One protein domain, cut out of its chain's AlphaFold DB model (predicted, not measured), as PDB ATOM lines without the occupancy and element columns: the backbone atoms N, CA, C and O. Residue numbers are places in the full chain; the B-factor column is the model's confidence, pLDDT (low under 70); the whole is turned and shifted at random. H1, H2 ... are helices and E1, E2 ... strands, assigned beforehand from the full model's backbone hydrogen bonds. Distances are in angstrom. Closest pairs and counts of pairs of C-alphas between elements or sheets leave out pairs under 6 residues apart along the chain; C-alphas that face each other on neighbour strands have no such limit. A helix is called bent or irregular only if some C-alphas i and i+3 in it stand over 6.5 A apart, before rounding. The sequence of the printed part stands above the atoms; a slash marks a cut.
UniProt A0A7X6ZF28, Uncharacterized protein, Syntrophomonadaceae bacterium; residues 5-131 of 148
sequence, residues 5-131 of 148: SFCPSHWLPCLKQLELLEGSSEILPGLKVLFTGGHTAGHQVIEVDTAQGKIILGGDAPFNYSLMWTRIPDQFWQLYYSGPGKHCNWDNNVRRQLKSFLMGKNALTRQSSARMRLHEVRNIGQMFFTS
ATOM      1  N   SER A   5     -69.087  60.737  77.931       69.00
ATOM      2  CA  SER A   5     -70.034  60.806  76.816       69.00
ATOM      3  C   SER A   5     -70.450  59.421  76.309       69.00
ATOM      4  O   SER A   5     -71.614  59.225  75.972       69.00
ATOM      5  N   PHE A   6     -69.549  58.436  76.314       76.62
ATOM      6  CA  PHE A   6     -69.806  57.079  75.825       76.62
ATOM      7  C   PHE A   6     -70.316  56.112  76.901       76.62
ATOM      8  O   PHE A   6     -70.689  54.995  76.556       76.62
ATOM      9  N   CYS A   7     -70.411  56.540  78.164       87.25
ATOM     10  CA  CYS A   7     -70.839  55.700  79.284       87.25
ATOM     11  C   CYS A   7     -72.161  56.214  79.896       87.25
ATOM     12  O   CYS A   7     -72.143  57.024  80.827       87.25
ATOM     13  N   PRO A   8     -73.334  55.771  79.391       88.69
ATOM     14  CA  PRO A   8     -74.635  56.274  79.830       88.69
ATOM     15  C   PRO A   8     -74.890  56.166  81.328       88.69
ATOM     16  O   PRO A   8     -75.566  57.020  81.887       88.69
ATOM     17  N   SER A   9     -74.329  55.166  82.003       88.31
ATOM     18  CA  SER A   9     -74.464  55.006  83.455       88.31
ATOM     19  C   SER A   9     -74.000  56.234  84.250       88.31
ATOM     20  O   SER A   9     -74.519  56.462  85.340       88.31
ATOM     21  N   HIS A  10     -73.086  57.050  83.710       89.00
ATOM     22  CA  HIS A  10     -72.585  58.254  84.377       89.00
ATOM     23  C   HIS A  10     -73.547  59.449  84.325       89.00
ATOM     24  O   HIS A  10     -73.483  60.305  85.200       89.00
ATOM     25  N   TRP A  11     -74.422  59.542  83.318       89.75
ATOM     26  CA  TRP A  11     -75.263  60.731  83.104       89.75
ATOM     27  C   TRP A  11     -76.758  60.427  82.986       89.75
ATOM     28  O   TRP A  11     -77.589  61.287  83.274       89.75
ATOM     29  N   LEU A  12     -77.136  59.203  82.613       92.06
ATOM     30  CA  LEU A  12     -78.529  58.795  82.444       92.06
ATOM     31  C   LEU A  12     -79.364  58.949  83.732       92.06
ATOM     32  O   LEU A  12     -80.485  59.456  83.638       92.06
ATOM     33  N   PRO A  13     -78.847  58.620  84.939       93.44
ATOM     34  CA  PRO A  13     -79.571  58.869  86.189       93.44
ATOM     35  C   PRO A  13     -79.874  60.355  86.439       93.44
ATOM     36  O   PRO A  13     -80.852  60.688  87.109       93.44
ATOM     37  N   CYS A  14     -79.069  61.252  85.869       92.69
ATOM     38  CA  CYS A  14     -79.183  62.695  86.044       92.69
ATOM     39  C   CYS A  14     -80.074  63.370  84.993       92.69
ATOM     40  O   CYS A  14     -80.276  64.575  85.099       92.69
ATOM     41  N   LEU A  15     -80.660  62.651  84.019       92.56
ATOM     42  CA  LEU A  15     -81.453  63.264  82.935       92.56
ATOM     43  C   LEU A  15     -82.514  64.254  83.433       92.56
ATOM     44  O   LEU A  15     -82.712  65.307  82.836       92.56
ATOM     45  N   LYS A  16     -83.190  63.944  84.544       90.88
ATOM     46  CA  LYS A  16     -84.235  64.813  85.111       90.88
ATOM     47  C   LYS A  16     -83.702  66.142  85.657       90.88
ATOM     48  O   LYS A  16     -84.483  67.077  85.786       90.88
ATOM     49  N   GLN A  17     -82.411  66.209  85.975       94.25
ATOM     50  CA  GLN A  17     -81.719  67.403  86.461       94.25
ATOM     51  C   GLN A  17     -81.196  68.272  85.311       94.25
ATOM     52  O   GLN A  17     -80.765  69.395  85.550       94.25
ATOM     53  N   LEU A  18     -81.219  67.766  84.072       92.69
ATOM     54  CA  LEU A  18     -80.730  68.499  82.913       92.69
ATOM     55  C   LEU A  18     -81.800  69.441  82.359       92.69
ATOM     56  O   LEU A  18     -82.967  69.072  82.162       92.69
ATOM     57  N   GLU A  19     -81.357  70.646  82.028       91.69
ATOM     58  CA  GLU A  19     -82.108  71.622  81.255       91.69
ATOM     59  C   GLU A  19     -81.584  71.666  79.817       91.69
ATOM     60  O   GLU A  19     -80.378  71.617  79.575       91.69
ATOM     61  N   LEU A  20     -82.503  71.713  78.850       92.06
ATOM     62  CA  LEU A  20     -82.167  71.780  77.431       92.06
ATOM     63  C   LEU A  20     -82.263  73.223  76.957       92.06
ATOM     64  O   LEU A  20     -83.373  73.749  76.817       92.06
ATOM     65  N   LEU A  21     -81.107  73.814  76.680       90.88
ATOM     66  CA  LEU A  21     -80.972  75.176  76.182       90.88
ATOM     67  C   LEU A  21     -80.965  75.186  74.653       90.88
ATOM     68  O   LEU A  21     -80.234  74.414  74.038       90.88
ATOM     69  N   GLU A  22     -81.746  76.087  74.057       89.94
ATOM     70  CA  GLU A  22     -81.669  76.383  72.625       89.94
ATOM     71  C   GLU A  22     -81.135  77.783  72.388       89.94
ATOM     72  O   GLU A  22     -81.605  78.751  72.985       89.94
ATOM     73  N   GLY A  23     -80.201  77.884  71.448       91.81
ATOM     74  CA  GLY A  23     -79.633  79.164  71.062       91.81
ATOM     75  C   GLY A  23     -78.806  79.812  72.166       91.81
ATOM     76  O   GLY A  23     -78.204  79.138  73.002       91.81
ATOM     77  N   SER A  24     -78.721  81.138  72.088       94.94
ATOM     78  CA  SER A  24     -78.001  81.958  73.056       94.94
ATOM     79  C   SER A  24     -78.948  82.417  74.165       94.94
ATOM     80  O   SER A  24     -80.023  82.940  73.870       94.94
ATOM     81  N   SER A  25     -78.545  82.268  75.424       94.69
ATOM     82  CA  SER A  25     -79.377  82.573  76.593       94.69
ATOM     83  C   SER A  25     -78.538  82.977  77.803       94.69
ATOM     84  O   SER A  25     -77.462  82.426  78.028       94.69
ATOM     85  N   GLU A  26     -79.049  83.891  78.626       96.62
ATOM     86  CA  GLU A  26     -78.494  84.147  79.959       96.62
ATOM     87  C   GLU A  26     -78.957  83.051  80.920       96.62
ATOM     88  O   GLU A  26     -80.157  82.815  81.052       96.62
ATOM     89  N   ILE A  27     -78.007  82.346  81.534       96.00
ATOM     90  CA  ILE A  27     -78.285  81.195  82.410       96.00
ATOM     91  C   ILE A  27     -78.210  81.570  83.892       96.00
ATOM     92  O   ILE A  27     -78.873  80.952  84.718       96.00
ATOM     93  N   LEU A  28     -77.424  82.596  84.221       96.38
ATOM     94  CA  LEU A  28     -77.319  83.230  85.533       96.38
ATOM     95  C   LEU A  28     -76.935  84.704  85.316       96.38
ATOM     96  O   LEU A  28     -76.371  85.009  84.264       96.38
ATOM     97  N   PRO A  29     -77.185  85.609  86.281       97.19
ATOM     98  CA  PRO A  29     -76.762  87.001  86.163       97.19
ATOM     99  C   PRO A  29     -75.271  87.114  85.817       97.19
ATOM    100  O   PRO A  29     -74.420  86.645  86.574       97.19
ATOM    101  N   GLY A  30     -74.970  87.710  84.661       96.94
ATOM    102  CA  GLY A  30     -73.598  87.870  84.166       96.94
ATOM    103  C   GLY A  30     -72.985  86.620  83.522       96.94
ATOM    104  O   GLY A  30     -71.788  86.604  83.245       96.94
ATOM    105  N   LEU A  31     -73.772  85.569  83.270       97.56
ATOM    106  CA  LEU A  31     -73.346  84.348  82.581       97.56
ATOM    107  C   LEU A  31     -74.273  84.051  81.405       97.56
ATOM    108  O   LEU A  31     -75.426  83.645  81.579       97.56
ATOM    109  N   LYS A  32     -73.745  84.200  80.191       97.38
ATOM    110  CA  LYS A  32     -74.486  83.956  78.950       97.38
ATOM    111  C   LYS A  32     -73.870  82.829  78.158       97.38
ATOM    112  O   LYS A  32     -72.673  82.786  77.917       97.38
ATOM    113  N   VAL A  33     -74.721  81.935  77.694       96.62
ATOM    114  CA  VAL A  33     -74.387  80.935  76.693       96.62
ATOM    115  C   VAL A  33     -74.618  81.563  75.325       96.62
ATOM    116  O   VAL A  33     -75.680  82.136  75.085       96.62
ATOM    117  N   LEU A  34     -73.645  81.463  74.422       95.88
ATOM    118  CA  LEU A  34     -73.765  81.921  73.040       95.88
ATOM    119  C   LEU A  34     -73.661  80.720  72.097       95.88
ATOM    120  O   LEU A  34     -72.646  80.015  72.057       95.88
ATOM    121  N   PHE A  35     -74.712  80.477  71.318       95.69
ATOM    122  CA  PHE A  35     -74.742  79.368  70.371       95.69
ATOM    123  C   PHE A  35     -73.828  79.633  69.179       95.69
ATOM    124  O   PHE A  35     -73.980  80.628  68.475       95.69
ATOM    125  N   THR A  36     -72.884  78.724  68.934       93.69
ATOM    126  CA  THR A  36     -71.858  78.877  67.885       93.69
ATOM    127  C   THR A  36     -71.854  77.721  66.887       93.69
ATOM    128  O   THR A  36     -71.581  77.923  65.699       93.69
ATOM    129  N   GLY A  37     -72.213  76.512  67.327       90.88
ATOM    130  CA  GLY A  37     -72.092  75.295  66.533       90.88
ATOM    131  C   GLY A  37     -70.653  75.067  66.046       90.88
ATOM    132  O   GLY A  37     -69.681  75.508  66.659       90.88
ATOM    133  N   GLY A  38     -70.497  74.400  64.901       87.62
ATOM    134  CA  GLY A  38     -69.183  74.173  64.293       87.62
ATOM    135  C   GLY A  38     -68.510  72.914  64.830       87.62
ATOM    136  O   GLY A  38     -68.679  71.864  64.218       87.62
ATOM    137  N   HIS A  39     -67.766  73.017  65.939       89.56
ATOM    138  CA  HIS A  39     -67.035  71.884  66.536       89.56
ATOM    139  C   HIS A  39     -67.951  70.670  66.772       89.56
ATOM    140  O   HIS A  39     -67.648  69.555  66.354       89.56
ATOM    141  N   THR A  40     -69.133  70.922  67.339       89.00
ATOM    142  CA  THR A  40     -70.299  70.032  67.274       89.00
ATOM    143  C   THR A  40     -71.525  70.833  66.837       89.00
ATOM    144  O   THR A  40     -71.528  72.067  66.885       89.00
ATOM    145  N   ALA A  41     -72.597  70.149  66.423       88.94
ATOM    146  CA  ALA A  41     -73.841  70.814  66.024       88.94
ATOM    147  C   ALA A  41     -74.448  71.675  67.150       88.94
ATOM    148  O   ALA A  41     -75.031  72.714  66.863       88.94
ATOM    149  N   GLY A  42     -74.268  71.259  68.409       90.88
ATOM    150  CA  GLY A  42     -74.754  71.951  69.606       90.88
ATOM    151  C   GLY A  42     -73.694  72.770  70.348       90.88
ATOM    152  O   GLY A  42     -73.925  73.129  71.494       90.88
ATOM    153  N   HIS A  43     -72.522  73.027  69.755       93.81
ATOM    154  CA  HIS A  43     -71.444  73.735  70.450       93.81
ATOM    155  C   HIS A  43     -71.863  75.159  70.854       93.81
ATOM    156  O   HIS A  43     -72.483  75.902  70.082       93.81
ATOM    157  N   GLN A  44     -71.488  75.550  72.069       95.62
ATOM    158  CA  GLN A  44     -71.786  76.842  72.671       95.62
ATOM    159  C   GLN A  44     -70.534  77.382  73.366       95.62
ATOM    160  O   GLN A  44     -69.710  76.611  73.854       95.62
ATOM    161  N   VAL A  45     -70.397  78.704  73.409       96.38
ATOM    162  CA  VAL A  45     -69.370  79.396  74.206       96.38
ATOM    163  C   VAL A  45     -70.033  80.097  75.385       96.38
ATOM    164  O   VAL A  45     -71.242  80.331  75.354       96.38
ATOM    165  N   ILE A  46     -69.258  80.452  76.405       97.06
ATOM    166  CA  ILE A  46     -69.773  81.142  77.592       97.06
ATOM    167  C   ILE A  46     -69.173  82.544  77.661       97.06
ATOM    168  O   ILE A  46     -67.957  82.699  77.676       97.06
ATOM    169  N   GLU A  47     -70.025  83.558  77.714       97.38
ATOM    170  CA  GLU A  47     -69.685  84.925  78.098       97.38
ATOM    171  C   GLU A  47     -69.850  85.073  79.611       97.38
ATOM    172  O   GLU A  47     -70.880  84.699  80.176       97.38
ATOM    173  N   VAL A  48     -68.820  85.621  80.250       97.25
ATOM    174  CA  VAL A  48     -68.748  85.856  81.689       97.25
ATOM    175  C   VAL A  48     -68.487  87.337  81.928       97.25
ATOM    176  O   VAL A  48     -67.445  87.863  81.525       97.25
ATOM    177  N   ASP A  49     -69.412  87.998  82.611       96.62
ATOM    178  CA  ASP A  49     -69.218  89.347  83.120       96.62
ATOM    179  C   ASP A  49     -68.313  89.288  84.358       96.62
ATOM    180  O   ASP A  49     -68.585  88.582  85.330       96.62
ATOM    181  N   THR A  50     -67.218  90.044  84.333       94.50
ATOM    182  CA  THR A  50     -66.298  90.175  85.468       94.50
ATOM    183  C   THR A  50     -66.056  91.645  85.789       94.50
ATOM    184  O   THR A  50     -66.294  92.521  84.957       94.50
ATOM    185  N   ALA A  51     -65.505  91.929  86.972       93.75
ATOM    186  CA  ALA A  51     -65.104  93.287  87.345       93.75
ATOM    187  C   ALA A  51     -64.052  93.895  86.397       93.75
ATOM    188  O   ALA A  51     -63.935  95.114  86.308       93.75
ATOM    189  N   GLN A  52     -63.295  93.056  85.683       89.31
ATOM    190  CA  GLN A  52     -62.269  93.483  84.732       89.31
ATOM    191  C   GLN A  52     -62.810  93.613  83.305       89.31
ATOM    192  O   GLN A  52     -62.084  94.078  82.439       89.31
ATOM    193  N   GLY A  53     -64.072  93.243  83.064       91.94
ATOM    194  CA  GLY A  53     -64.700  93.221  81.746       91.94
ATOM    195  C   GLY A  53     -65.229  91.841  81.362       91.94
ATOM    196  O   GLY A  53     -65.251  90.906  82.165       91.94
ATOM    197  N   LYS A  54     -65.687  91.718  80.116       95.12
ATOM    198  CA  LYS A  54     -66.257  90.471  79.597       95.12
ATOM    199  C   LYS A  54     -65.176  89.497  79.163       95.12
ATOM    200  O   LYS A  54     -64.309  89.849  78.357       95.12
ATOM    201  N   ILE A  55     -65.280  88.264  79.637       95.31
ATOM    202  CA  ILE A  55     -64.432  87.142  79.235       95.31
ATOM    203  C   ILE A  55     -65.275  86.154  78.431       95.31
ATOM    204  O   ILE A  55     -66.420  85.881  78.781       95.31
ATOM    205  N   ILE A  56     -64.701  85.593  77.368       95.81
ATOM    206  CA  ILE A  56     -65.302  84.493  76.617       95.81
ATOM    207  C   ILE A  56     -64.540  83.195  76.894       95.81
ATOM    208  O   ILE A  56     -63.344  83.090  76.621       95.81
ATOM    209  N   LEU A  57     -65.257  82.180  77.369       95.69
ATOM    210  CA  LEU A  57     -64.812  80.794  77.431       95.69
ATOM    211  C   LEU A  57     -65.266  80.093  76.146       95.69
ATOM    212  O   LEU A  57     -66.422  79.695  75.987       95.69
ATOM    213  N   GLY A  58     -64.346  80.005  75.195       94.12
ATOM    214  CA  GLY A  58     -64.565  79.551  73.829       94.12
ATOM    215  C   GLY A  58     -64.593  78.036  73.640       94.12
ATOM    216  O   GLY A  58     -64.935  77.589  72.547       94.12
ATOM    217  N   GLY A  59     -64.215  77.256  74.656       93.88
ATOM    218  CA  GLY A  59     -64.139  75.798  74.556       93.88
ATOM    219  C   GLY A  59     -63.330  75.354  73.333       93.88
ATOM    220  O   GLY A  59     -62.246  75.887  73.064       93.88
ATOM    221  N   ASP A  60     -63.902  74.437  72.557       92.38
ATOM    222  CA  ASP A  60     -63.281  73.872  71.356       92.38
ATOM    223  C   ASP A  60     -63.679  74.608  70.066       92.38
ATOM    224  O   ASP A  60     -63.422  74.121  68.963       92.38
ATOM    225  N   ALA A  61     -64.258  75.813  70.164       91.19
ATOM    226  CA  ALA A  61     -64.721  76.590  69.009       91.19
ATOM    227  C   ALA A  61     -63.707  76.734  67.852       91.19
ATOM    228  O   ALA A  61     -64.141  76.706  66.695       91.19
ATOM    229  N   PRO A  62     -62.385  76.907  68.087       86.69
ATOM    230  CA  PRO A  62     -61.419  76.999  66.990       86.69
ATOM    231  C   PRO A  62     -61.216  75.682  66.230       86.69
ATOM    232  O   PRO A  62     -60.776  75.701  65.080       86.69
ATOM    233  N   PHE A  63     -61.509  74.540  66.854       84.50
ATOM    234  CA  PHE A  63     -61.231  73.217  66.308       84.50
ATOM    235  C   PHE A  63     -62.419  72.731  65.485       84.50
ATOM    236  O   PHE A  63     -63.330  72.071  65.983       84.50
ATOM    237  N   ASN A  64     -62.404  73.046  64.191       79.94
ATOM    238  CA  ASN A  64     -63.381  72.522  63.249       79.94
ATOM    239  C   ASN A  64     -62.768  71.399  62.403       79.94
ATOM    240  O   ASN A  64     -61.875  71.630  61.589       79.94
ATOM    241  N   TYR A  65     -63.306  70.190  62.544       80.88
ATOM    242  CA  TYR A  65     -62.873  69.019  61.785       80.88
ATOM    243  C   TYR A  65     -63.659  68.811  60.475       80.88
ATOM    244  O   TYR A  65     -63.449  67.808  59.801       80.88
ATOM    245  N   SER A  66     -64.500  69.768  60.058       82.88
ATOM    246  CA  SER A  66     -65.347  69.687  58.850       82.88
ATOM    247  C   SER A  66     -64.590  69.257  57.605       82.88
ATOM    248  O   SER A  66     -65.009  68.330  56.920       82.88
ATOM    249  N   LEU A  67     -63.445  69.887  57.331       86.31
ATOM    250  CA  LEU A  67     -62.627  69.530  56.171       86.31
ATOM    251  C   LEU A  67     -61.936  68.171  56.334       86.31
ATOM    252  O   LEU A  67     -61.682  67.484  55.353       86.31
ATOM    253  N   MET A  68     -61.592  67.786  57.563       87.12
ATOM    254  CA  MET A  68     -60.987  66.482  57.815       87.12
ATOM    255  C   MET A  68     -62.009  65.367  57.570       87.12
ATOM    256  O   MET A  68     -61.685  64.398  56.890       87.12
ATOM    257  N   TRP A  69     -63.257  65.544  58.016       85.56
ATOM    258  CA  TRP A  69     -64.332  64.576  57.798       85.56
ATOM    259  C   TRP A  69     -64.625  64.333  56.313       85.56
ATOM    260  O   TRP A  69     -64.829  63.184  55.929       85.56
ATOM    261  N   THR A  70     -64.580  65.368  55.459       88.19
ATOM    262  CA  THR A  70     -64.793  65.205  54.004       88.19
ATOM    263  C   THR A  70     -63.651  64.483  53.293       88.19
ATOM    264  O   THR A  70     -63.815  64.049  52.157       88.19
ATOM    265  N   ARG A  71     -62.487  64.352  53.938       93.44
ATOM    266  CA  ARG A  71     -61.339  63.611  53.399       93.44
ATOM    267  C   ARG A  71     -61.365  62.128  53.751       93.44
ATOM    268  O   ARG A  71     -60.558  61.382  53.203       93.44
ATOM    269  N   ILE A  72     -62.247  61.697  54.653       93.12
ATOM    270  CA  ILE A  72     -62.403  60.286  55.012       93.12
ATOM    271  C   ILE A  72     -63.283  59.611  53.945       93.12
ATOM    272  O   ILE A  72     -64.426  60.033  53.773       93.12
ATOM    273  N   PRO A  73     -62.796  58.566  53.244       95.25
ATOM    274  CA  PRO A  73     -63.599  57.844  52.257       95.25
ATOM    275  C   PRO A  73     -64.882  57.237  52.840       95.25
ATOM    276  O   PRO A  73     -64.857  56.658  53.929       95.25
ATOM    277  N   ASP A  74     -65.972  57.270  52.068       93.38
ATOM    278  CA  ASP A  74     -67.308  56.810  52.482       93.38
ATOM    279  C   ASP A  74     -67.328  55.389  53.052       93.38
ATOM    280  O   ASP A  74     -68.056  55.110  54.002       93.38
ATOM    281  N   GLN A  75     -66.495  54.486  52.528       94.00
ATOM    282  CA  GLN A  75     -66.393  53.113  53.030       94.00
ATOM    283  C   GLN A  75     -66.064  53.048  54.532       94.00
ATOM    284  O   GLN A  75     -66.588  52.190  55.241       94.00
ATOM    285  N   PHE A  76     -65.250  53.973  55.049       91.31
ATOM    286  CA  PHE A  76     -64.908  54.010  56.471       91.31
ATOM    287  C   PHE A  76     -66.053  54.573  57.313       91.31
ATOM    288  O   PHE A  76     -66.299  54.077  58.412       91.31
ATOM    289  N   TRP A  77     -66.808  55.536  56.779       88.88
ATOM    290  CA  TRP A  77     -68.049  55.987  57.406       88.88
ATOM    291  C   TRP A  77     -69.080  54.863  57.477       88.88
ATOM    292  O   TRP A  77     -69.680  54.650  58.528       88.88
ATOM    293  N   GLN A  78     -69.233  54.081  56.408       90.00
ATOM    294  CA  GLN A  78     -70.127  52.922  56.400       90.00
ATOM    295  C   GLN A  78     -69.715  51.878  57.438       90.00
ATOM    296  O   GLN A  78     -70.568  51.386  58.177       90.00
ATOM    297  N   LEU A  79     -68.417  51.580  57.564       88.50
ATOM    298  CA  LEU A  79     -67.903  50.700  58.619       88.50
ATOM    299  C   LEU A  79     -68.206  51.243  60.021       88.50
ATOM    300  O   LEU A  79     -68.639  50.488  60.886       88.50
ATOM    301  N   TYR A  80     -68.042  52.547  60.246       85.56
ATOM    302  CA  TYR A  80     -68.375  53.176  61.524       85.56
ATOM    303  C   TYR A  80     -69.879  53.091  61.846       85.56
ATOM    304  O   TYR A  80     -70.258  52.694  62.949       85.56
ATOM    305  N   TYR A  81     -70.748  53.403  60.878       84.19
ATOM    306  CA  TYR A  81     -72.206  53.417  61.057       84.19
ATOM    307  C   TYR A  81     -72.854  52.030  61.094       84.19
ATOM    308  O   TYR A  81     -73.968  51.893  61.601       84.19
ATOM    309  N   SER A  82     -72.197  51.003  60.562       87.75
ATOM    310  CA  SER A  82     -72.690  49.618  60.599       87.75
ATOM    311  C   SER A  82     -72.022  48.774  61.687       87.75
ATOM    312  O   SER A  82     -72.607  47.787  62.139       87.75
ATOM    313  N   GLY A  83     -70.833  49.180  62.136       82.81
ATOM    314  CA  GLY A  83     -70.018  48.472  63.112       82.81
ATOM    315  C   GLY A  83     -70.462  48.659  64.568       82.81
ATOM    316  O   GLY A  83     -71.498  49.268  64.846       82.81
ATOM    317  N   PRO A  84     -69.672  48.150  65.530       72.75
ATOM    318  CA  PRO A  84     -70.002  48.198  66.960       72.75
ATOM    319  C   PRO A  84     -70.296  49.618  67.475       72.75
ATOM    320  O   PRO A  84     -71.243  49.829  68.232       72.75
ATOM    321  N   GLY A  85     -69.562  50.614  66.963       71.25
ATOM    322  CA  GLY A  85     -69.694  52.024  67.339       71.25
ATOM    323  C   GLY A  85     -70.963  52.725  66.845       71.25
ATOM    324  O   GLY A  85     -71.234  53.844  67.282       71.25
ATOM    325  N   LYS A  86     -71.794  52.086  66.007       79.12
ATOM    326  CA  LYS A  86     -72.990  52.696  65.388       79.12
ATOM    327  C   LYS A  86     -73.967  53.339  66.366       79.12
ATOM    328  O   LYS A  86     -74.773  54.201  66.004       79.12
ATOM    329  N   HIS A  87     -73.962  52.872  67.609       75.69
ATOM    330  CA  HIS A  87     -74.831  53.365  68.669       75.69
ATOM    331  C   HIS A  87     -74.045  53.905  69.857       75.69
ATOM    332  O   HIS A  87     -74.571  53.894  70.961       75.69
ATOM    333  N   CYS A  88     -72.809  54.371  69.642       77.06
ATOM    334  CA  CYS A  88     -71.910  54.798  70.716       77.06
ATOM    335  C   CYS A  88     -71.668  53.678  71.746       77.06
ATOM    336  O   CYS A  88     -71.403  53.955  72.907       77.06
ATOM    337  N   ASN A  89     -71.819  52.413  71.323       78.06
ATOM    338  CA  ASN A  89     -71.873  51.222  72.179       78.06
ATOM    339  C   ASN A  89     -72.991  51.236  73.244       78.06
ATOM    340  O   ASN A  89     -72.963  50.445  74.181       78.06
ATOM    341  N   TRP A  90     -73.996  52.107  73.111       86.44
ATOM    342  CA  TRP A  90     -75.130  52.164  74.028       86.44
ATOM    343  C   TRP A  90     -76.136  51.054  73.738       86.44
ATOM    344  O   TRP A  90     -76.425  50.736  72.581       86.44
ATOM    345  N   ASP A  91     -76.744  50.524  74.797       84.75
ATOM    346  CA  ASP A  91     -77.881  49.625  74.662       84.75
ATOM    347  C   ASP A  91     -79.142  50.350  74.131       84.75
ATOM    348  O   ASP A  91     -79.267  51.582  74.123       84.75
ATOM    349  N   ASN A  92     -80.129  49.568  73.687       84.88
ATOM    350  CA  ASN A  92     -81.386  50.101  73.149       84.88
ATOM    351  C   ASN A  92     -82.249  50.827  74.197       84.88
ATOM    352  O   ASN A  92     -83.102  51.646  73.837       84.88
ATOM    353  N   ASN A  93     -82.073  50.528  75.483       90.81
ATOM    354  CA  ASN A  93     -82.832  51.141  76.564       90.81
ATOM    355  C   ASN A  93     -82.399  52.598  76.787       90.81
ATOM    356  O   ASN A  93     -83.259  53.459  76.977       90.81
ATOM    357  N   VAL A  94     -81.106  52.905  76.661       91.44
ATOM    358  CA  VAL A  94     -80.571  54.278  76.718       91.44
ATOM    359  C   VAL A  94     -81.252  55.166  75.677       91.44
ATOM    360  O   VAL A  94     -81.790  56.223  76.007       91.44
ATOM    361  N   ARG A  95     -81.320  54.710  74.418       88.94
ATOM    362  CA  ARG A  95     -81.978  55.456  73.330       88.94
ATOM    363  C   ARG A  95     -83.464  55.684  73.592       88.94
ATOM    364  O   ARG A  95     -83.978  56.765  73.310       88.94
ATOM    365  N   ARG A  96     -84.157  54.680  74.138       92.94
ATOM    366  CA  ARG A  96     -85.580  54.784  74.490       92.94
ATOM    367  C   ARG A  96     -85.810  55.837  75.574       92.94
ATOM    368  O   ARG A  96     -86.705  56.666  75.428       92.94
ATOM    369  N   GLN A  97     -84.987  55.829  76.623       94.38
ATOM    370  CA  GLN A  97     -85.063  56.799  77.717       94.38
ATOM    371  C   GLN A  97     -84.757  58.220  77.237       94.38
ATOM    372  O   GLN A  97     -85.536  59.131  77.513       94.38
ATOM    373  N   LEU A  98     -83.695  58.399  76.444       92.50
ATOM    374  CA  LEU A  98     -83.360  59.686  75.831       92.50
ATOM    375  C   LEU A  98     -84.492  60.214  74.948       92.50
ATOM    376  O   LEU A  98     -84.885  61.367  75.083       92.50
ATOM    377  N   LYS A  99     -85.058  59.377  74.071       92.50
ATOM    378  CA  LYS A  99     -86.171  59.788  73.207       92.50
ATOM    379  C   LYS A  99     -87.379  60.240  74.029       92.50
ATOM    380  O   LYS A  99     -87.944  61.287  73.731       92.50
ATOM    381  N   SER A 100     -87.740  59.485  75.068       94.38
ATOM    382  CA  SER A 100     -88.827  59.848  75.986       94.38
ATOM    383  C   SER A 100     -88.565  61.197  76.669       94.38
ATOM    384  O   SER A 100     -89.428  62.072  76.665       94.38
ATOM    385  N   PHE A 101     -87.342  61.407  77.167       94.88
ATOM    386  CA  PHE A 101     -86.922  62.672  77.770       94.88
ATOM    387  C   PHE A 101     -87.019  63.852  76.789       94.88
ATOM    388  O   PHE A 101     -87.641  64.864  77.110       94.88
ATOM    389  N   LEU A 102     -86.475  63.716  75.575       93.69
ATOM    390  CA  LEU A 102     -86.505  64.771  74.554       93.69
ATOM    391  C   LEU A 102     -87.930  65.100  74.091       93.69
ATOM    392  O   LEU A 102     -88.251  66.271  73.883       93.69
ATOM    393  N   MET A 103     -88.795  64.089  73.959       93.56
ATOM    394  CA  MET A 103     -90.218  64.286  73.670       93.56
ATOM    395  C   MET A 103     -90.910  65.046  74.804       93.56
ATOM    396  O   MET A 103     -91.585  66.031  74.537       93.56
ATOM    397  N   GLY A 104     -90.686  64.653  76.061       93.12
ATOM    398  CA  GLY A 104     -91.257  65.338  77.225       93.12
ATOM    399  C   GLY A 104     -90.786  66.788  77.394       93.12
ATOM    400  O   GLY A 104     -91.468  67.585  78.031       93.12
ATOM    401  N   LYS A 105     -89.639  67.154  76.810       92.00
ATOM    402  CA  LYS A 105     -89.112  68.528  76.786       92.00
ATOM    403  C   LYS A 105     -89.506  69.318  75.528       92.00
ATOM    404  O   LYS A 105     -89.033  70.444  75.360       92.00
ATOM    405  N   ASN A 106     -90.321  68.745  74.634       89.94
ATOM    406  CA  ASN A 106     -90.633  69.297  73.310       89.94
ATOM    407  C   ASN A 106     -89.369  69.728  72.542       89.94
ATOM    408  O   ASN A 106     -89.360  70.759  71.877       89.94
ATOM    409  N   ALA A 107     -88.273  68.976  72.680       87.75
ATOM    410  CA  ALA A 107     -86.977  69.324  72.095       87.75
ATOM    411  C   ALA A 107     -86.865  68.913  70.619       87.75
ATOM    412  O   ALA A 107     -86.134  69.526  69.854       87.75
ATOM    413  N   LEU A 108     -87.625  67.899  70.193       84.25
ATOM    414  CA  LEU A 108     -87.529  67.335  68.840       84.25
ATOM    415  C   LEU A 108     -88.143  68.215  67.740       84.25
ATOM    416  O   LEU A 108     -87.965  67.924  66.562       84.25
ATOM    417  N   THR A 109     -88.885  69.256  68.113       80.12
ATOM    418  CA  THR A 109     -89.602  70.142  67.183       80.12
ATOM    419  C   THR A 109     -89.106  71.584  67.240       80.12
ATOM    420  O   THR A 109     -89.714  72.461  66.627       80.12
ATOM    421  N   ARG A 110     -88.048  71.865  68.012       81.38
ATOM    422  CA  ARG A 110     -87.522  73.224  68.167       81.38
ATOM    423  C   ARG A 110     -86.824  73.658  66.879       81.38
ATOM    424  O   ARG A 110     -86.124  72.873  66.245       81.38
ATOM    425  N   GLN A 111     -87.041  74.909  66.482       77.44
ATOM    426  CA  GLN A 111     -86.319  75.494  65.355       77.44
ATOM    427  C   GLN A 111     -84.899  75.855  65.783       77.44
ATOM    428  O   GLN A 111     -84.680  76.315  66.902       77.44
ATOM    429  N   SER A 112     -83.941  75.665  64.875       76.81
ATOM    430  CA  SER A 112     -82.550  76.022  65.134       76.81
ATOM    431  C   SER A 112     -82.417  77.536  65.285       76.81
ATOM    432  O   SER A 112     -82.836  78.299  64.413       76.81
ATOM    433  N   SER A 113     -81.831  77.969  66.398       83.88
ATOM    434  CA  SER A 113     -81.520  79.376  66.631       83.88
ATOM    435  C   SER A 113     -80.384  79.854  65.724       83.88
ATOM    436  O   SER A 113     -79.532  79.076  65.288       83.88
ATOM    437  N   ALA A 114     -80.336  81.162  65.470       88.19
ATOM    438  CA  ALA A 114     -79.231  81.760  64.737       88.19
ATOM    439  C   ALA A 114     -77.911  81.533  65.491       88.19
ATOM    440  O   ALA A 114     -77.768  81.921  66.651       88.19
ATOM    441  N   ARG A 115     -76.947  80.892  64.823       92.00
ATOM    442  CA  ARG A 115     -75.595  80.720  65.363       92.00
ATOM    443  C   ARG A 115     -74.792  82.007  65.226       92.00
ATOM    444  O   ARG A 115     -74.842  82.660  64.184       92.00
ATOM    445  N   MET A 116     -73.970  82.281  66.223       93.88
ATOM    446  CA  MET A 116     -72.958  83.322  66.186       93.88
ATOM    447  C   MET A 116     -71.658  82.776  65.588       93.88
ATOM    448  O   MET A 116     -71.221  81.660  65.883       93.88
ATOM    449  N   ARG A 117     -71.023  83.548  64.711       91.88
ATOM    450  CA  ARG A 117     -69.717  83.224  64.139       91.88
ATOM    451  C   ARG A 117     -68.622  83.528  65.147       91.88
ATOM    452  O   ARG A 117     -68.685  84.496  65.893       91.88
ATOM    453  N   LEU A 118     -67.544  82.749  65.094       88.69
ATOM    454  CA  LEU A 118     -66.421  82.910  66.018       88.69
ATOM    455  C   LEU A 118     -65.782  84.309  65.969       88.69
ATOM    456  O   LEU A 118     -65.318  84.802  66.991       88.69
ATOM    457  N   HIS A 119     -65.769  84.963  64.803       89.75
ATOM    458  CA  HIS A 119     -65.262  86.335  64.692       89.75
ATOM    459  C   HIS A 119     -66.179  87.354  65.387       89.75
ATOM    460  O   HIS A 119     -65.675  88.313  65.956       89.75
ATOM    461  N   GLU A 120     -67.498  87.134  65.386       92.38
ATOM    462  CA  GLU A 120     -68.460  87.982  66.099       92.38
ATOM    463  C   GLU A 120     -68.274  87.813  67.606       92.38
ATOM    464  O   GLU A 120     -68.120  88.799  68.317       92.38
ATOM    465  N   VAL A 121     -68.166  86.564  68.074       92.06
ATOM    466  CA  VAL A 121     -67.902  86.232  69.484       92.06
ATOM    467  C   VAL A 121     -66.619  86.897  69.990       92.06
ATOM    468  O   VAL A 121     -66.595  87.461  71.083       92.06
ATOM    469  N   ARG A 122     -65.537  86.846  69.202       88.62
ATOM    470  CA  ARG A 122     -64.243  87.445  69.569       88.62
ATOM    471  C   ARG A 122     -64.307  88.955  69.773       88.62
ATOM    472  O   ARG A 122     -63.482  89.479  70.508       88.62
ATOM    473  N   ASN A 123     -65.273  89.631  69.157       90.25
ATOM    474  CA  ASN A 123     -65.445  91.075  69.291       90.25
ATOM    475  C   ASN A 123     -66.279  91.470  70.524       90.25
ATOM    476  O   ASN A 123     -66.417  92.659  70.797       90.25
ATOM    477  N   ILE A 124     -66.854  90.504  71.252       88.81
ATOM    478  CA  ILE A 124     -67.678  90.766  72.443       88.81
ATOM    479  C   ILE A 124     -66.814  90.925  73.696       88.81
ATOM    480  O   ILE A 124     -67.029  91.834  74.498       88.81
ATOM    481  N   GLY A 125     -65.878  89.996  73.893       79.19
ATOM    482  CA  GLY A 125     -65.039  89.933  75.083       79.19
ATOM    483  C   GLY A 125     -63.743  90.712  74.929       79.19
ATOM    484  O   GLY A 125     -63.185  90.818  73.842       79.19
ATOM    485  N   GLN A 126     -63.219  91.189  76.051       81.75
ATOM    486  CA  GLN A 126     -61.855  91.719  76.122       81.75
ATOM    487  C   GLN A 126     -60.821  90.588  76.117       81.75
ATOM    488  O   GLN A 126     -59.674  90.786  75.725       81.75
ATOM    489  N   MET A 127     -61.237  89.394  76.550       89.19
ATOM    490  CA  MET A 127     -60.412  88.193  76.619       89.19
ATOM    491  C   MET A 127     -61.181  86.993  76.065       89.19
ATOM    492  O   MET A 127     -62.393  86.877  76.254       89.19
ATOM    493  N   PHE A 128     -60.465  86.082  75.404       91.88
ATOM    494  CA  PHE A 128     -61.022  84.873  74.803       91.88
ATOM    495  C   PHE A 128     -60.106  83.684  75.100       91.88
ATOM    496  O   PHE A 128     -58.978  83.656  74.614       91.88
ATOM    497  N   PHE A 129     -60.599  82.705  75.857       92.38
ATOM    498  CA  PHE A 129     -59.854  81.505  76.244       92.38
ATOM    499  C   PHE A 129     -60.450  80.260  75.599       92.38
ATOM    500  O   PHE A 129     -61.663  80.076  75.588       92.38
ATOM    501  N   THR A 130     -59.604  79.374  75.090       92.94
ATOM    502  CA  THR A 130     -60.010  78.080  74.505       92.94
ATOM    503  C   THR A 130     -59.640  76.934  75.438       92.94
ATOM    504  O   THR A 130     -58.796  77.115  76.312       92.94
ATOM    505  N   SER A 131     -60.207  75.740  75.238       90.00
ATOM    506  CA  SER A 131     -59.875  74.560  76.060       90.00
ATOM    507  C   SER A 131     -58.377  74.235  76.075       90.00
ATOM    508  O   SER A 131     -57.873  73.656  77.033       90.00
TER     509      SER A 131
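What this domain is: This is residues 5 to 131 of the 148 residues of an uncharacterized protein of Syntrophomonadaceae bacterium (UniProt A0A7X6ZF28). A twisted sheet of five strands stands at one end, and from it the chain swings out through H2, H3, H4 and H5 in a wide open arch round a largely empty middle. H1 lies beside H5 at the far foot of the arch, and residues 105 to 117 lead back to the sheet, where H6 only grazes it and E5 joins its edge. The printed part has 127 residues, with six named helices and five named strands in the order H1 E1 E2 E3 E4 H2 H3 H4 H5 H6 E5. The sheet's order is E1 E2 E3 E4 E5, mixed, and the class is mixed, helices and strands. The whole is loose, with a radius of gyration of the C-alphas of 17.6 A and spans of 50 by 39 by 27 A.

Where its parts are: In the sheet, E1 is residues 25 to 28, E2 31 to 35, E3 44 to 50 with 19.3 A, E4 53 to 59 with 18.9 A, and E5 127 to 130, ending at C-alpha 130 (-60.010, 78.080, 74.505). The helices are H1, residues 12 to 17, from C-alpha 12 (-78.529, 58.795, 82.444); H2, 66 to 69; H3, 74 to 82, 12.1 A; H4, 84 to 87; H5, 92 to 104, 18.6 A; and H6, 118 to 122. H1 and H4 are irregular: C-alphas 13 and 16 are 7.6 A apart, and C-alphas 84 and 87 are 7.3 A apart.

How they stand to each other: E1 to E4 form a meander, each strand the antiparallel neighbour of the one before. Within hydrogen-bond range are N 25 and O 33 at 2.9 A in the hairpin E1 and E2, N 34 and O 45 at 2.8 A in the hairpin E2 and E3, and N 48 and O 55 at 2.8 A in the hairpin E3 and E4. E5 is parallel to E4 at 15 degrees, with N 58 and O 129 at 2.7 A. E4, H2 to H6 and E5 make a strand-helix-strand unit, two parallel neighbour strands with helices between. The sheet is only just strongly twisted, with C-alphas up to 4.2 A off its best plane. H6 only grazes it, with residues 118 to 122; the closest C-alphas of H6 and E5 are those of Arg 122 and Phe 128, 6.7 A. The other helices are not on it. H1 and H5 are close but not clearly touching, Leu 15 and Phe 101 having the closest C-alphas at 7.5 A; they run the same way at a shallow tilt of 9 degrees. H3 and H4 are close but not clearly touching, with the C-alphas of Tyr 80 and Lys 86 closest at 6.0 A. H2 and H3 are apart. Every O i to N i+4 pair is within hydrogen-bond range in H3, H5 and H6; H1 has 0 of 2, but 2 of 3 O i to N i+3 pairs, and H2 and H4 are too short for an i+4 pair.

The domain as a whole: The C-alphas farthest apart are those of Ala 51 and Gln 75, 52.9 A. Residues 70 to 76, of which 74 to 76 belong to H3, stand free. The link from H5 to H6 is long, 13 residues. The printed part has no cut; mean pLDDT of the printed part is 89.7, and residue 5 is under 70.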